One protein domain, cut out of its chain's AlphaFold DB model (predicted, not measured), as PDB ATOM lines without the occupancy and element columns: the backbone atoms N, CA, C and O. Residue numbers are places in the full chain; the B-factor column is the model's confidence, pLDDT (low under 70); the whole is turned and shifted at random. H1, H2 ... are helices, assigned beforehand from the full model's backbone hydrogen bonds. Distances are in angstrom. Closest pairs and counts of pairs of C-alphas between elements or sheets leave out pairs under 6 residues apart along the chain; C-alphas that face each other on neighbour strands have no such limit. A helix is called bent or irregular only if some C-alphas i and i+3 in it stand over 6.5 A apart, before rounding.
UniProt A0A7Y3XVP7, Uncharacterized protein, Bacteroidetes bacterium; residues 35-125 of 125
ATOM      1  N   HIS A  35     194.646 276.320 300.556       85.00
ATOM      2  CA  HIS A  35     194.692 277.407 301.519       85.00
ATOM      3  C   HIS A  35     193.294 277.789 302.025       85.00
ATOM      4  O   HIS A  35     193.052 277.752 303.229       85.00
ATOM      5  N   GLU A  36     192.347 278.019 301.116       86.31
ATOM      6  CA  GLU A  36     190.950 278.326 301.454       86.31
ATOM      7  C   GLU A  36     190.302 277.214 302.280       86.31
ATOM      8  O   GLU A  36     189.716 277.489 303.328       86.31
ATOM      9  N   ARG A  37     190.519 275.945 301.902       90.44
ATOM     10  CA  ARG A  37     190.029 274.800 302.690       90.44
ATOM     11  C   ARG A  37     190.564 274.796 304.119       90.44
ATOM     12  O   ARG A  37     189.838 274.440 305.047       90.44
ATOM     13  N   ARG A  38     191.826 275.190 304.321       91.19
ATOM     14  CA  ARG A  38     192.419 275.273 305.662       91.19
ATOM     15  C   ARG A  38     191.762 276.378 306.482       91.19
ATOM     16  O   ARG A  38     191.418 276.126 307.631       91.19
ATOM     17  N   ILE A  39     191.562 277.563 305.911       92.50
ATOM     18  CA  ILE A  39     190.905 278.667 306.624       92.50
ATOM     19  C   ILE A  39     189.453 278.313 306.944       92.50
ATOM     20  O   ILE A  39     189.023 278.519 308.075       92.50
ATOM     21  N   ALA A  40     188.715 277.724 305.998       92.62
ATOM     22  CA  ALA A  40     187.345 277.266 306.221       92.62
ATOM     23  C   ALA A  40     187.269 276.230 307.354       92.62
ATOM     24  O   ALA A  40     186.403 276.319 308.227       92.62
ATOM     25  N   HIS A  41     188.213 275.287 307.389       94.19
ATOM     26  CA  HIS A  41     188.313 274.315 308.470       94.19
ATOM     27  C   HIS A  41     188.622 274.983 309.817       94.19
ATOM     28  O   HIS A  41     187.900 274.752 310.780       94.19
ATOM     29  N   LEU A  42     189.614 275.877 309.882       94.88
ATOM     30  CA  LEU A  42     189.941 276.617 311.109       94.88
ATOM     31  C   LEU A  42     188.761 277.458 311.598       94.88
ATOM     32  O   LEU A  42     188.475 277.489 312.791       94.88
ATOM     33  N   LYS A  43     188.045 278.103 310.677       95.31
ATOM     34  CA  LYS A  43     186.849 278.882 310.985       95.31
ATOM     35  C   LYS A  43     185.763 278.020 311.621       95.31
ATOM     36  O   LYS A  43     185.169 278.445 312.607       95.31
ATOM     37  N   LYS A  44     185.545 276.812 311.095       96.12
ATOM     38  CA  LYS A  44     184.575 275.847 311.625       96.12
ATOM     39  C   LYS A  44     184.988 275.295 312.992       96.12
ATOM     40  O   LYS A  44     184.182 275.330 313.911       96.12
ATOM     41  N   GLU A  45     186.213 274.790 313.122       97.69
ATOM     42  CA  GLU A  45     186.659 274.087 314.336       97.69
ATOM     43  C   GLU A  45     186.940 275.039 315.506       97.69
ATOM     44  O   GLU A  45     186.756 274.668 316.661       97.69
ATOM     45  N   LEU A  46     187.373 276.272 315.222       97.38
ATOM     46  CA  LEU A  46     187.743 277.255 316.247       97.38
ATOM     47  C   LEU A  46     186.707 278.375 316.416       97.38
ATOM     48  O   LEU A  46     186.904 279.262 317.244       97.38
ATOM     49  N   GLY A  47     185.628 278.370 315.625       96.25
ATOM     50  CA  GLY A  47     184.592 279.405 315.670       96.25
ATOM     51  C   GLY A  47     185.109 280.799 315.304       96.25
ATOM     52  O   GLY A  47     184.718 281.785 315.928       96.25
ATOM     53  N   LEU A  48     186.020 280.894 314.330       96.44
ATOM     54  CA  LEU A  48     186.645 282.170 313.978       96.44
ATOM     55  C   LEU A  48     185.633 283.139 313.358       96.44
ATOM     56  O   LEU A  48     184.823 282.768 312.505       96.44
ATOM     57  N   ASN A  49     185.739 284.414 313.720       96.56
ATOM     58  CA  ASN A  49     185.022 285.474 313.021       96.56
ATOM     59  C   ASN A  49     185.744 285.877 311.715       96.56
ATOM     60  O   ASN A  49     186.875 285.464 311.443       96.56
ATOM     61  N   GLU A  50     185.088 286.697 310.889       94.44
ATOM     62  CA  GLU A  50     185.640 287.115 309.589       94.44
ATOM     63  C   GLU A  50     186.952 287.894 309.707       94.44
ATOM     64  O   GLU A  50     187.825 287.786 308.846       94.44
ATOM     65  N   GLU A  51     187.115 288.686 310.765       96.38
ATOM     66  CA  GLU A  51     188.326 289.476 310.972       96.38
ATOM     67  C   GLU A  51     189.523 288.576 311.306       96.38
ATOM     68  O   GLU A  51     190.613 288.757 310.763       96.38
ATOM     69  N   GLN A  52     189.314 287.562 312.147       96.75
ATOM     70  CA  GLN A  52     190.319 286.552 312.471       96.75
ATOM     71  C   GLN A  52     190.694 285.724 311.237       96.75
ATOM     72  O   GLN A  52     191.880 285.527 310.981       96.75
ATOM     73  N   ALA A  53     189.710 285.293 310.442       94.38
ATOM     74  CA  ALA A  53     189.959 284.548 309.208       94.38
ATOM     75  C   ALA A  53     190.799 285.361 308.206       94.38
ATOM     76  O   ALA A  53     191.774 284.843 307.665       94.38
ATOM     77  N   LYS A  54     190.491 286.654 308.027       94.81
ATOM     78  CA  LYS A  54     191.283 287.571 307.187       94.81
ATOM     79  C   LYS A  54     192.706 287.774 307.707       94.81
ATOM     80  O   LYS A  54     193.643 287.843 306.918       94.81
ATOM     81  N   LYS A  55     192.891 287.862 309.028       96.75
ATOM     82  CA  LYS A  55     194.227 287.967 309.635       96.75
ATOM     83  C   LYS A  55     195.061 286.710 309.378       96.75
ATOM     84  O   LYS A  55     196.230 286.828 309.033       96.75
ATOM     85  N   ILE A  56     194.464 285.523 309.498       94.56
ATOM     86  CA  ILE A  56     195.140 284.252 309.194       94.56
ATOM     87  C   ILE A  56     195.501 284.166 307.707       94.56
ATOM     88  O   ILE A  56     196.633 283.821 307.387       94.56
ATOM     89  N   ASP A  57     194.585 284.548 306.814       93.19
ATOM     90  CA  ASP A  57     194.838 284.615 305.369       93.19
ATOM     91  C   ASP A  57     196.054 285.485 305.023       93.19
ATOM     92  O   ASP A  57     196.939 285.070 304.268       93.19
ATOM     93  N   ALA A  58     196.137 286.665 305.645       95.12
ATOM     94  CA  ALA A  58     197.259 287.577 305.479       95.12
ATOM     95  C   ALA A  58     198.576 286.975 305.997       95.12
ATOM     96  O   ALA A  58     199.586 287.031 305.293       95.12
ATOM     97  N   ILE A  59     198.562 286.351 307.183       95.31
ATOM     98  CA  ILE A  59     199.735 285.666 307.751       95.31
ATOM     99  C   ILE A  59     200.211 284.559 306.806       95.31
ATOM    100  O   ILE A  59     201.388 284.490 306.461       95.31
ATOM    101  N   ASP A  60     199.313 283.696 306.344       91.56
ATOM    102  CA  ASP A  60     199.700 282.600 305.459       91.56
ATOM    103  C   ASP A  60     200.260 283.124 304.133       91.56
ATOM    104  O   ASP A  60     201.262 282.604 303.639       91.56
ATOM    105  N   THR A  61     199.659 284.176 303.575       91.94
ATOM    106  CA  THR A  61     200.141 284.826 302.350       91.94
ATOM    107  C   THR A  61     201.549 285.394 302.533       91.94
ATOM    108  O   THR A  61     202.401 285.212 301.662       91.94
ATOM    109  N   GLU A  62     201.824 286.014 303.682       95.12
ATOM    110  CA  GLU A  62     203.137 286.571 304.006       95.12
ATOM    111  C   GLU A  62     204.209 285.481 304.189       95.12
ATOM    112  O   GLU A  62     205.339 285.613 303.707       95.12
ATOM    113  N   TYR A  63     203.882 284.389 304.884       95.62
ATOM    114  CA  TYR A  63     204.873 283.385 305.284       95.62
ATOM    115  C   TYR A  63     205.033 282.234 304.292       95.62
ATOM    116  O   TYR A  63     206.091 281.602 304.265       95.62
ATOM    117  N   LYS A  64     204.049 281.969 303.428       92.94
ATOM    118  CA  LYS A  64     204.142 280.939 302.383       92.94
ATOM    119  C   LYS A  64     205.412 281.033 301.521       92.94
ATOM    120  O   LYS A  64     206.043 279.986 301.338       92.94
ATOM    121  N   PRO A  65     205.838 282.202 300.999       94.25
ATOM    122  CA  PRO A  65     207.097 282.289 300.258       94.25
ATOM    123  C   PRO A  65     208.316 281.987 301.140       94.25
ATOM    124  O   PRO A  65     209.183 281.234 300.707       94.25
ATOM    125  N   LYS A  66     208.340 282.468 302.393       96.06
ATOM    126  CA  LYS A  66     209.441 282.232 303.345       96.06
ATOM    127  C   LYS A  66     209.603 280.740 303.660       96.06
ATOM    128  O   LYS A  66     210.706 280.206 303.640       96.06
ATOM    129  N   VAL A  67     208.491 280.036 303.881       94.62
ATOM    130  CA  VAL A  67     208.484 278.578 304.097       94.62
ATOM    131  C   VAL A  67     208.940 277.834 302.842       94.62
ATOM    132  O   VAL A  67     209.704 276.874 302.935       94.62
ATOM    133  N   LYS A  68     208.498 278.265 301.653       94.81
ATOM    134  CA  LYS A  68     208.936 277.665 300.386       94.81
ATOM    135  C   LYS A  68     210.447 277.811 300.196       94.81
ATOM    136  O   LYS A  68     211.096 276.840 299.822       94.81
ATOM    137  N   GLU A  69     210.991 278.989 300.466       95.44
ATOM    138  CA  GLU A  69     212.428 279.251 300.392       95.44
ATOM    139  C   GLU A  69     213.215 278.395 301.390       95.44
ATOM    140  O   GLU A  69     214.151 277.704 300.990       95.44
ATOM    141  N   ALA A  70     212.787 278.347 302.654       96.00
ATOM    142  CA  ALA A  70     213.417 277.503 303.668       96.00
ATOM    143  C   ALA A  70     213.433 276.020 303.252       96.00
ATOM    144  O   ALA A  70     214.454 275.344 303.375       96.00
ATOM    145  N   ASN A  71     212.336 275.516 302.680       94.81
ATOM    146  CA  ASN A  71     212.272 274.140 302.178       94.81
ATOM    147  C   ASN A  71     213.238 273.887 301.009       94.81
ATOM    148  O   ASN A  71     213.848 272.821 300.948       94.81
ATOM    149  N   LEU A  72     213.405 274.852 300.098       95.62
ATOM    150  CA  LEU A  72     214.376 274.745 299.003       95.62
ATOM    151  C   LEU A  72     215.817 274.705 299.524       95.62
ATOM    152  O   LEU A  72     216.630 273.926 299.024       95.62
ATOM    153  N   GLN A  73     216.131 275.496 300.552       94.12
ATOM    154  CA  GLN A  73     217.446 275.474 301.196       94.12
ATOM    155  C   GLN A  73     217.718 274.119 301.856       94.12
ATOM    156  O   GLN A  73     218.778 273.533 301.639       94.12
ATOM    157  N   VAL A  74     216.744 273.575 302.593       95.19
ATOM    158  CA  VAL A  74     216.849 272.241 303.206       95.19
ATOM    159  C   VAL A  74     217.026 271.154 302.145       95.19
ATOM    160  O   VAL A  74     217.887 270.289 302.300       95.19
ATOM    161  N   GLN A  75     216.261 271.201 301.051       94.94
ATOM    162  CA  GLN A  75     216.395 270.248 299.949       94.94
ATOM    163  C   GLN A  75     217.790 270.313 299.317       94.94
ATOM    164  O   GLN A  75     218.412 269.278 299.085       94.94
ATOM    165  N   THR A  76     218.292 271.522 299.079       95.00
ATOM    166  CA  THR A  76     219.632 271.739 298.520       95.00
ATOM    167  C   THR A  76     220.710 271.195 299.456       95.00
ATOM    168  O   THR A  76     221.570 270.432 299.020       95.00
ATOM    169  N   ALA A  77     220.626 271.505 300.752       96.12
ATOM    170  CA  ALA A  77     221.556 270.995 301.755       96.12
ATOM    171  C   ALA A  77     221.507 269.462 301.861       96.12
ATOM    172  O   ALA A  77     222.544 268.813 302.007       96.12
ATOM    173  N   HIS A  78     220.316 268.864 301.756       96.06
ATOM    174  CA  HIS A  78     220.169 267.412 301.740       96.06
ATOM    175  C   HIS A  78     220.860 266.795 300.520       96.06
ATOM    176  O   HIS A  78     221.628 265.851 300.685       96.06
ATOM    177  N   GLN A  79     220.658 267.362 299.328       96.19
ATOM    178  CA  GLN A  79     221.304 266.889 298.105       96.19
ATOM    179  C   GLN A  79     222.834 266.972 298.205       96.19
ATOM    180  O   GLN A  79     223.521 265.986 297.955       96.19
ATOM    181  N   GLN A  80     223.364 268.112 298.659       96.62
ATOM    182  CA  GLN A  80     224.803 268.297 298.873       96.62
ATOM    183  C   GLN A  80     225.373 267.275 299.859       96.62
ATOM    184  O   GLN A  80     226.433 266.698 299.624       96.62
ATOM    185  N   LYS A  81     224.656 267.014 300.957       97.12
ATOM    186  CA  LYS A  81     225.052 266.001 301.933       97.12
ATOM    187  C   LYS A  81     225.094 264.604 301.314       97.12
ATOM    188  O   LYS A  81     226.056 263.882 301.557       97.12
ATOM    189  N   GLU A  82     224.082 264.210 300.544       96.69
ATOM    190  CA  GLU A  82     224.055 262.894 299.891       96.69
ATOM    191  C   GLU A  82     225.226 262.716 298.918       96.69
ATOM    192  O   GLU A  82     225.836 261.648 298.874       96.69
ATOM    193  N   ASP A  83     225.584 263.762 298.175       97.19
ATOM    194  CA  ASP A  83     226.699 263.696 297.232       97.19
ATOM    195  C   ASP A  83     228.056 263.629 297.950       97.19
ATOM    196  O   ASP A  83     228.887 262.792 297.593       97.19
ATOM    197  N   LEU A  84     228.241 264.380 299.042       98.06
ATOM    198  CA  LEU A  84     229.421 264.249 299.909       98.06
ATOM    199  C   LEU A  84     229.535 262.849 300.523       98.06
ATOM    200  O   LEU A  84     230.625 262.286 300.586       98.06
ATOM    201  N   LEU A  85     228.421 262.257 300.966       96.25
ATOM    202  CA  LEU A  85     228.423 260.905 301.526       96.25
ATOM    203  C   LEU A  85     228.815 259.851 300.482       96.25
ATOM    204  O   LEU A  85     229.537 258.915 300.822       96.25
ATOM    205  N   LYS A  86     228.387 260.004 299.223       97.12
ATOM    206  CA  LYS A  86     228.838 259.136 298.121       97.12
ATOM    207  C   LYS A  86     230.323 259.316 297.833       97.12
ATOM    208  O   LYS A  86     231.017 258.329 297.617       97.12
ATOM    209  N   GLU A  87     230.818 260.550 297.829       97.94
ATOM    210  CA  GLU A  87     232.240 260.819 297.607       97.94
ATOM    211  C   GLU A  87     233.104 260.203 298.716       97.94
ATOM    212  O   GLU A  87     234.099 259.536 298.431       97.94
ATOM    213  N   ILE A  88     232.689 260.366 299.976       97.50
ATOM    214  CA  ILE A  88     233.330 259.728 301.130       97.50
ATOM    215  C   ILE A  88     233.308 258.206 300.973       97.50
ATOM    216  O   ILE A  88     234.338 257.571 301.167       97.50
ATOM    217  N   ASP A  89     232.171 257.618 300.595       97.19
ATOM    218  CA  ASP A  89     232.055 256.172 300.376       97.19
ATOM    219  C   ASP A  89     233.048 255.662 299.324       97.19
ATOM    220  O   ASP A  89     233.720 254.654 299.545       97.19
ATOM    221  N   THR A  90     233.180 256.381 298.209       97.81
ATOM    222  CA  THR A  90     234.146 256.066 297.150       97.81
ATOM    223  C   THR A  90     235.578 256.134 297.675       97.81
ATOM    224  O   THR A  90     236.306 255.148 297.576       97.81
ATOM    225  N   LYS A  91     235.962 257.246 298.314       98.00
ATOM    226  CA  LYS A  91     237.313 257.439 298.867       98.00
ATOM    227  C   LYS A  91     237.662 256.408 299.938       98.00
ATOM    228  O   LYS A  91     238.794 255.939 300.003       98.00
ATOM    229  N   VAL A  92     236.693 256.024 300.770       98.00
ATOM    230  CA  VAL A  92     236.876 254.950 301.752       98.00
ATOM    231  C   VAL A  92     237.129 253.629 301.038       98.00
ATOM    232  O   VAL A  92     238.075 252.938 301.386       98.00
ATOM    233  N   LYS A  93     236.348 253.275 300.013       97.31
ATOM    234  CA  LYS A  93     236.550 252.019 299.275       97.31
ATOM    235  C   LYS A  93     237.896 251.940 298.568       97.31
ATOM    236  O   LYS A  93     238.448 250.849 298.489       97.31
ATOM    237  N   GLU A  94     238.424 253.050 298.065       98.12
ATOM    238  CA  GLU A  94     239.724 253.083 297.379       98.12
ATOM    239  C   GLU A  94     240.893 252.661 298.279       98.12
ATOM    240  O   GLU A  94     241.856 252.079 297.784       98.12
ATOM    241  N   VAL A  95     240.802 252.893 299.594       98.38
ATOM    242  CA  VAL A  95     241.854 252.510 300.556       98.38
ATOM    243  C   VAL A  95     241.659 251.113 301.157       98.38
ATOM    244  O   VAL A  95     242.470 250.679 301.974       98.38
ATOM    245  N   LEU A  96     240.586 250.410 300.785       98.12
ATOM    246  CA  LEU A  96     240.286 249.064 301.272       98.12
ATOM    247  C   LEU A  96     240.804 247.992 300.309       98.12
ATOM    248  O   LEU A  96     240.721 248.122 299.089       98.12
ATOM    249  N   THR A  97     241.252 246.875 300.881       98.50
ATOM    250  CA  THR A  97     241.441 245.612 300.144       98.50
ATOM    251  C   THR A  97     240.097 245.041 299.681       98.50
ATOM    252  O   THR A  97     239.044 245.404 300.212       98.50
ATOM    253  N   GLU A  98     240.107 244.125 298.712       96.88
ATOM    254  CA  GLU A  98     238.876 243.519 298.186       96.88
ATOM    255  C   GLU A  98     238.081 242.785 299.276       96.88
ATOM    256  O   GLU A  98     236.867 242.968 299.395       96.88
ATOM    257  N   GLU A  99     238.756 242.047 300.158       97.00
ATOM    258  CA  GLU A  99     238.117 241.368 301.286       97.00
ATOM    259  C   GLU A  99     237.485 242.370 302.269       97.00
ATOM    260  O   GLU A  99     236.391 242.146 302.796       97.00
ATOM    261  N   GLN A 100     238.141 243.511 302.503       97.94
ATOM    262  CA  GLN A 100     237.607 244.570 303.360       97.94
ATOM    263  C   GLN A 100     236.413 245.291 302.726       97.94
ATOM    264  O   GLN A 100     235.481 245.641 303.452       97.94
ATOM    265  N   LYS A 101     236.393 245.486 301.399       97.81
ATOM    266  CA  LYS A 101     235.253 246.083 300.681       97.81
ATOM    267  C   LYS A 101     233.984 245.252 300.854       97.81
ATOM    268  O   LYS A 101     232.927 245.819 301.131       97.81
ATOM    269  N   VAL A 102     234.094 243.924 300.758       97.12
ATOM    270  CA  VAL A 102     232.962 243.006 300.983       97.12
ATOM    271  C   VAL A 102     232.396 243.196 302.391       97.12
ATOM    272  O   VAL A 102     231.207 243.481 302.552       97.12
ATOM    273  N   LYS A 103     233.257 243.151 303.414       97.75
ATOM    274  CA  LYS A 103     232.845 243.355 304.812       97.75
ATOM    275  C   LYS A 103     232.250 244.747 305.053       97.75
ATOM    276  O   LYS A 103     231.310 244.898 305.831       97.75
ATOM    277  N   PHE A 104     232.787 245.775 304.402       97.31
ATOM    278  CA  PHE A 104     232.302 247.147 304.526       97.31
ATOM    279  C   PHE A 104     230.875 247.312 303.981       97.31
ATOM    280  O   PHE A 104     230.034 247.935 304.633       97.31
ATOM    281  N   GLU A 105     230.562 246.706 302.835       96.38
ATOM    282  CA  GLU A 105     229.203 246.728 302.277       96.38
ATOM    283  C   GLU A 105     228.192 245.965 303.145       96.38
ATOM    284  O   GLU A 105     227.073 246.441 303.367       96.38
ATOM    285  N   GLU A 106     228.589 244.827 303.719       97.06
ATOM    286  CA  GLU A 106     227.754 244.095 304.678       97.06
ATOM    287  C   GLU A 106     227.423 244.940 305.916       97.06
ATOM    288  O   GLU A 106     226.261 245.015 306.333       97.06
ATOM    289  N   LEU A 107     228.422 245.635 306.474       96.94
ATOM    290  CA  LEU A 107     228.229 246.541 307.608       96.94
ATOM    291  C   LEU A 107     227.261 247.679 307.260       96.94
ATOM    292  O   LEU A 107     226.332 247.950 308.024       96.94
ATOM    293  N   LYS A 108     227.410 248.305 306.086       95.56
ATOM    294  CA  LYS A 108     226.497 249.365 305.622       95.56
ATOM    295  C   LYS A 108     225.056 248.875 305.499       95.56
ATOM    296  O   LYS A 108     224.127 249.588 305.893       95.56
ATOM    297  N   LYS A 109     224.853 247.668 304.964       96.12
ATOM    298  CA  LYS A 109     223.523 247.059 304.848       96.12
ATOM    299  C   LYS A 109     222.905 246.813 306.224       96.12
ATOM    300  O   LYS A 109     221.773 247.241 306.452       96.12
ATOM    301  N   LYS A 110     223.664 246.217 307.149       96.62
ATOM    302  CA  LYS A 110     223.217 245.953 308.523       96.62
ATOM    303  C   LYS A 110     222.805 247.237 309.247       96.62
ATOM    304  O   LYS A 110     221.739 247.293 309.855       96.62
ATOM    305  N   GLU A 111     223.602 248.295 309.126       94.56
ATOM    306  CA  GLU A 111     223.285 249.602 309.711       94.56
ATOM    307  C   GLU A 111     222.019 250.224 309.103       94.56
ATOM    308  O   GLU A 111     221.193 250.805 309.810       94.56
ATOM    309  N   LYS A 112     221.811 250.081 307.788       94.44
ATOM    310  CA  LYS A 112     220.582 250.544 307.126       94.44
ATOM    311  C   LYS A 112     219.348 249.789 307.626       94.44
ATOM    312  O   LYS A 112     218.305 250.406 307.825       94.44
ATOM    313  N   GLU A 113     219.451 248.478 307.814       95.94
ATOM    314  CA  GLU A 113     218.368 247.646 308.347       95.94
ATOM    315  C   GLU A 113     218.052 247.995 309.802       95.94
ATOM    316  O   GLU A 113     216.882 248.178 310.136       95.94
ATOM    317  N   LYS A 114     219.082 248.197 310.632       96.19
ATOM    318  CA  LYS A 114     218.929 248.650 312.018       96.19
ATOM    319  C   LYS A 114     218.174 249.978 312.097       96.19
ATOM    320  O   LYS A 114     217.160 250.055 312.783       96.19
ATOM    321  N   ARG A 115     218.585 250.989 311.318       93.88
ATOM    322  CA  ARG A 115     217.886 252.289 311.274       93.88
ATOM    323  C   ARG A 115     216.426 252.163 310.836       93.88
ATOM    324  O   ARG A 115     215.564 252.851 311.370       93.88
ATOM    325  N   LYS A 116     216.135 251.293 309.862       94.19
ATOM    326  CA  LYS A 116     214.753 251.030 309.426       94.19
ATOM    327  C   LYS A 116     213.922 250.370 310.524       94.19
ATOM    328  O   LYS A 116     212.761 250.730 310.683       94.19
ATOM    329  N   ALA A 117     214.500 249.417 311.253       95.12
ATOM    330  CA  ALA A 117     213.828 248.755 312.365       95.12
ATOM    331  C   ALA A 117     213.509 249.751 313.490       95.12
ATOM    332  O   ALA A 117     212.362 249.824 313.909       95.12
ATOM    333  N   GLU A 118     214.480 250.579 313.890       94.44
ATOM    334  CA  GLU A 118     214.288 251.632 314.898       94.44
ATOM    335  C   GLU A 118     213.205 252.640 314.492       94.44
ATOM    336  O   GLU A 118     212.385 253.037 315.316       94.44
ATOM    337  N   TYR A 119     213.181 253.051 313.220       92.81
ATOM    338  CA  TYR A 119     212.149 253.954 312.713       92.81
ATOM    339  C   TYR A 119     210.753 253.323 312.755       92.81
ATOM    340  O   TYR A 119     209.800 253.992 313.135       92.81
ATOM    341  N   ARG A 120     210.634 252.037 312.395       92.75
ATOM    342  CA  ARG A 120     209.360 251.312 312.453       92.75
ATOM    343  C   ARG A 120     208.844 251.203 313.888       92.75
ATOM    344  O   ARG A 120     207.699 251.552 314.125       92.75
ATOM    345  N   THR A 121     209.695 250.803 314.833       91.69
ATOM    346  CA  THR A 121     209.308 250.689 316.248       91.69
ATOM    347  C   THR A 121     208.805 252.021 316.806       91.69
ATOM    348  O   THR A 121     207.763 252.048 317.441       91.69
ATOM    349  N   LYS A 122     209.461 253.143 316.484       87.62
ATOM    350  CA  LYS A 122     209.026 254.483 316.927       87.62
ATOM    351  C   LYS A 122     207.691 254.965 316.349       87.62
ATOM    352  O   LYS A 122     207.154 255.940 316.851       87.62
ATOM    353  N   ILE A 123     207.218 254.386 315.247       87.44
ATOM    354  CA  ILE A 123     205.906 254.722 314.664       87.44
ATOM    355  C   ILE A 123     204.793 253.888 315.308       87.44
ATOM    356  O   ILE A 123     203.635 254.293 315.282       87.44
ATOM    357  N   GLU A 124     205.144 252.711 315.822       78.50
ATOM    358  CA  GLU A 124     204.215 251.752 316.423       78.50
ATOM    359  C   GLU A 124     203.988 252.000 317.932       78.50
ATOM    360  O   GLU A 124     203.047 251.435 318.488       78.50
ATOM    361  N   GLU A 125     204.817 252.839 318.567       62.81
ATOM    362  CA  GLU A 125     204.667 253.364 319.941       62.81
ATOM    363  C   GLU A 125     203.827 254.651 319.985       62.81
ATOM    364  O   GLU A 125     202.980 254.759 320.902       62.81
TER     365      GLU A 125
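Overview. This is residues 35 to 125 of the 125 residues of an uncharacterized protein of Bacteroidetes bacterium (UniProt A0A7Y3XVP7). What is the shape? A long bent helix, H2, and H3 make a narrow open V, while short H1 folds back on H2a at H2's other end. What builds it? The printed part has 91 residues with three named helices, H1, H2 and H3 in chain order, and no named strand: all helix, extended, radius of gyration of the C-alphas 23.5 A, spans 70 by 32 by 13 A.

Along the chain. Where is H2? H2, residues 50 to 94, was assigned as one helix by its hydrogen bonds but is bent, C-alphas 62 and 65 being 6.9 A apart; its arms are H2a, residues 50 to 62, and H2b, residues 65 to 94, 43.9 A long. Where are the others? H3, residues 98 to 124, is 40.0 A long and ends at C-alpha 124 (204.215, 251.752, 316.423). H1, residues 35 to 46, begins at C-alpha 35 (194.692, 277.407, 301.519).

Arrangement. How does H3 meet H2b? They are close but not clearly touching, closest C-alphas Lys 93 and Lys 101, 6.2 A, at a shallow tilt of 32 degrees, opposite ways. And H1? H1 and H2a form a hairpin and touch with residues 39 to 43 and 53 to 57 alone, closest C-alphas Ile 39 and Ala 53, 6.5 A. Are the backbones helical? Every O i to N i+4 pair is within hydrogen-bond range in H1, H2a, H2b and H3.

Size, cuts and confidence. How long? The farthest C-alphas, of Asn 49 and Thr 97, are 70.3 A apart. Is it whole? The printed part has no cut, both links are tight, and residue 125 alone has pLDDT under 70.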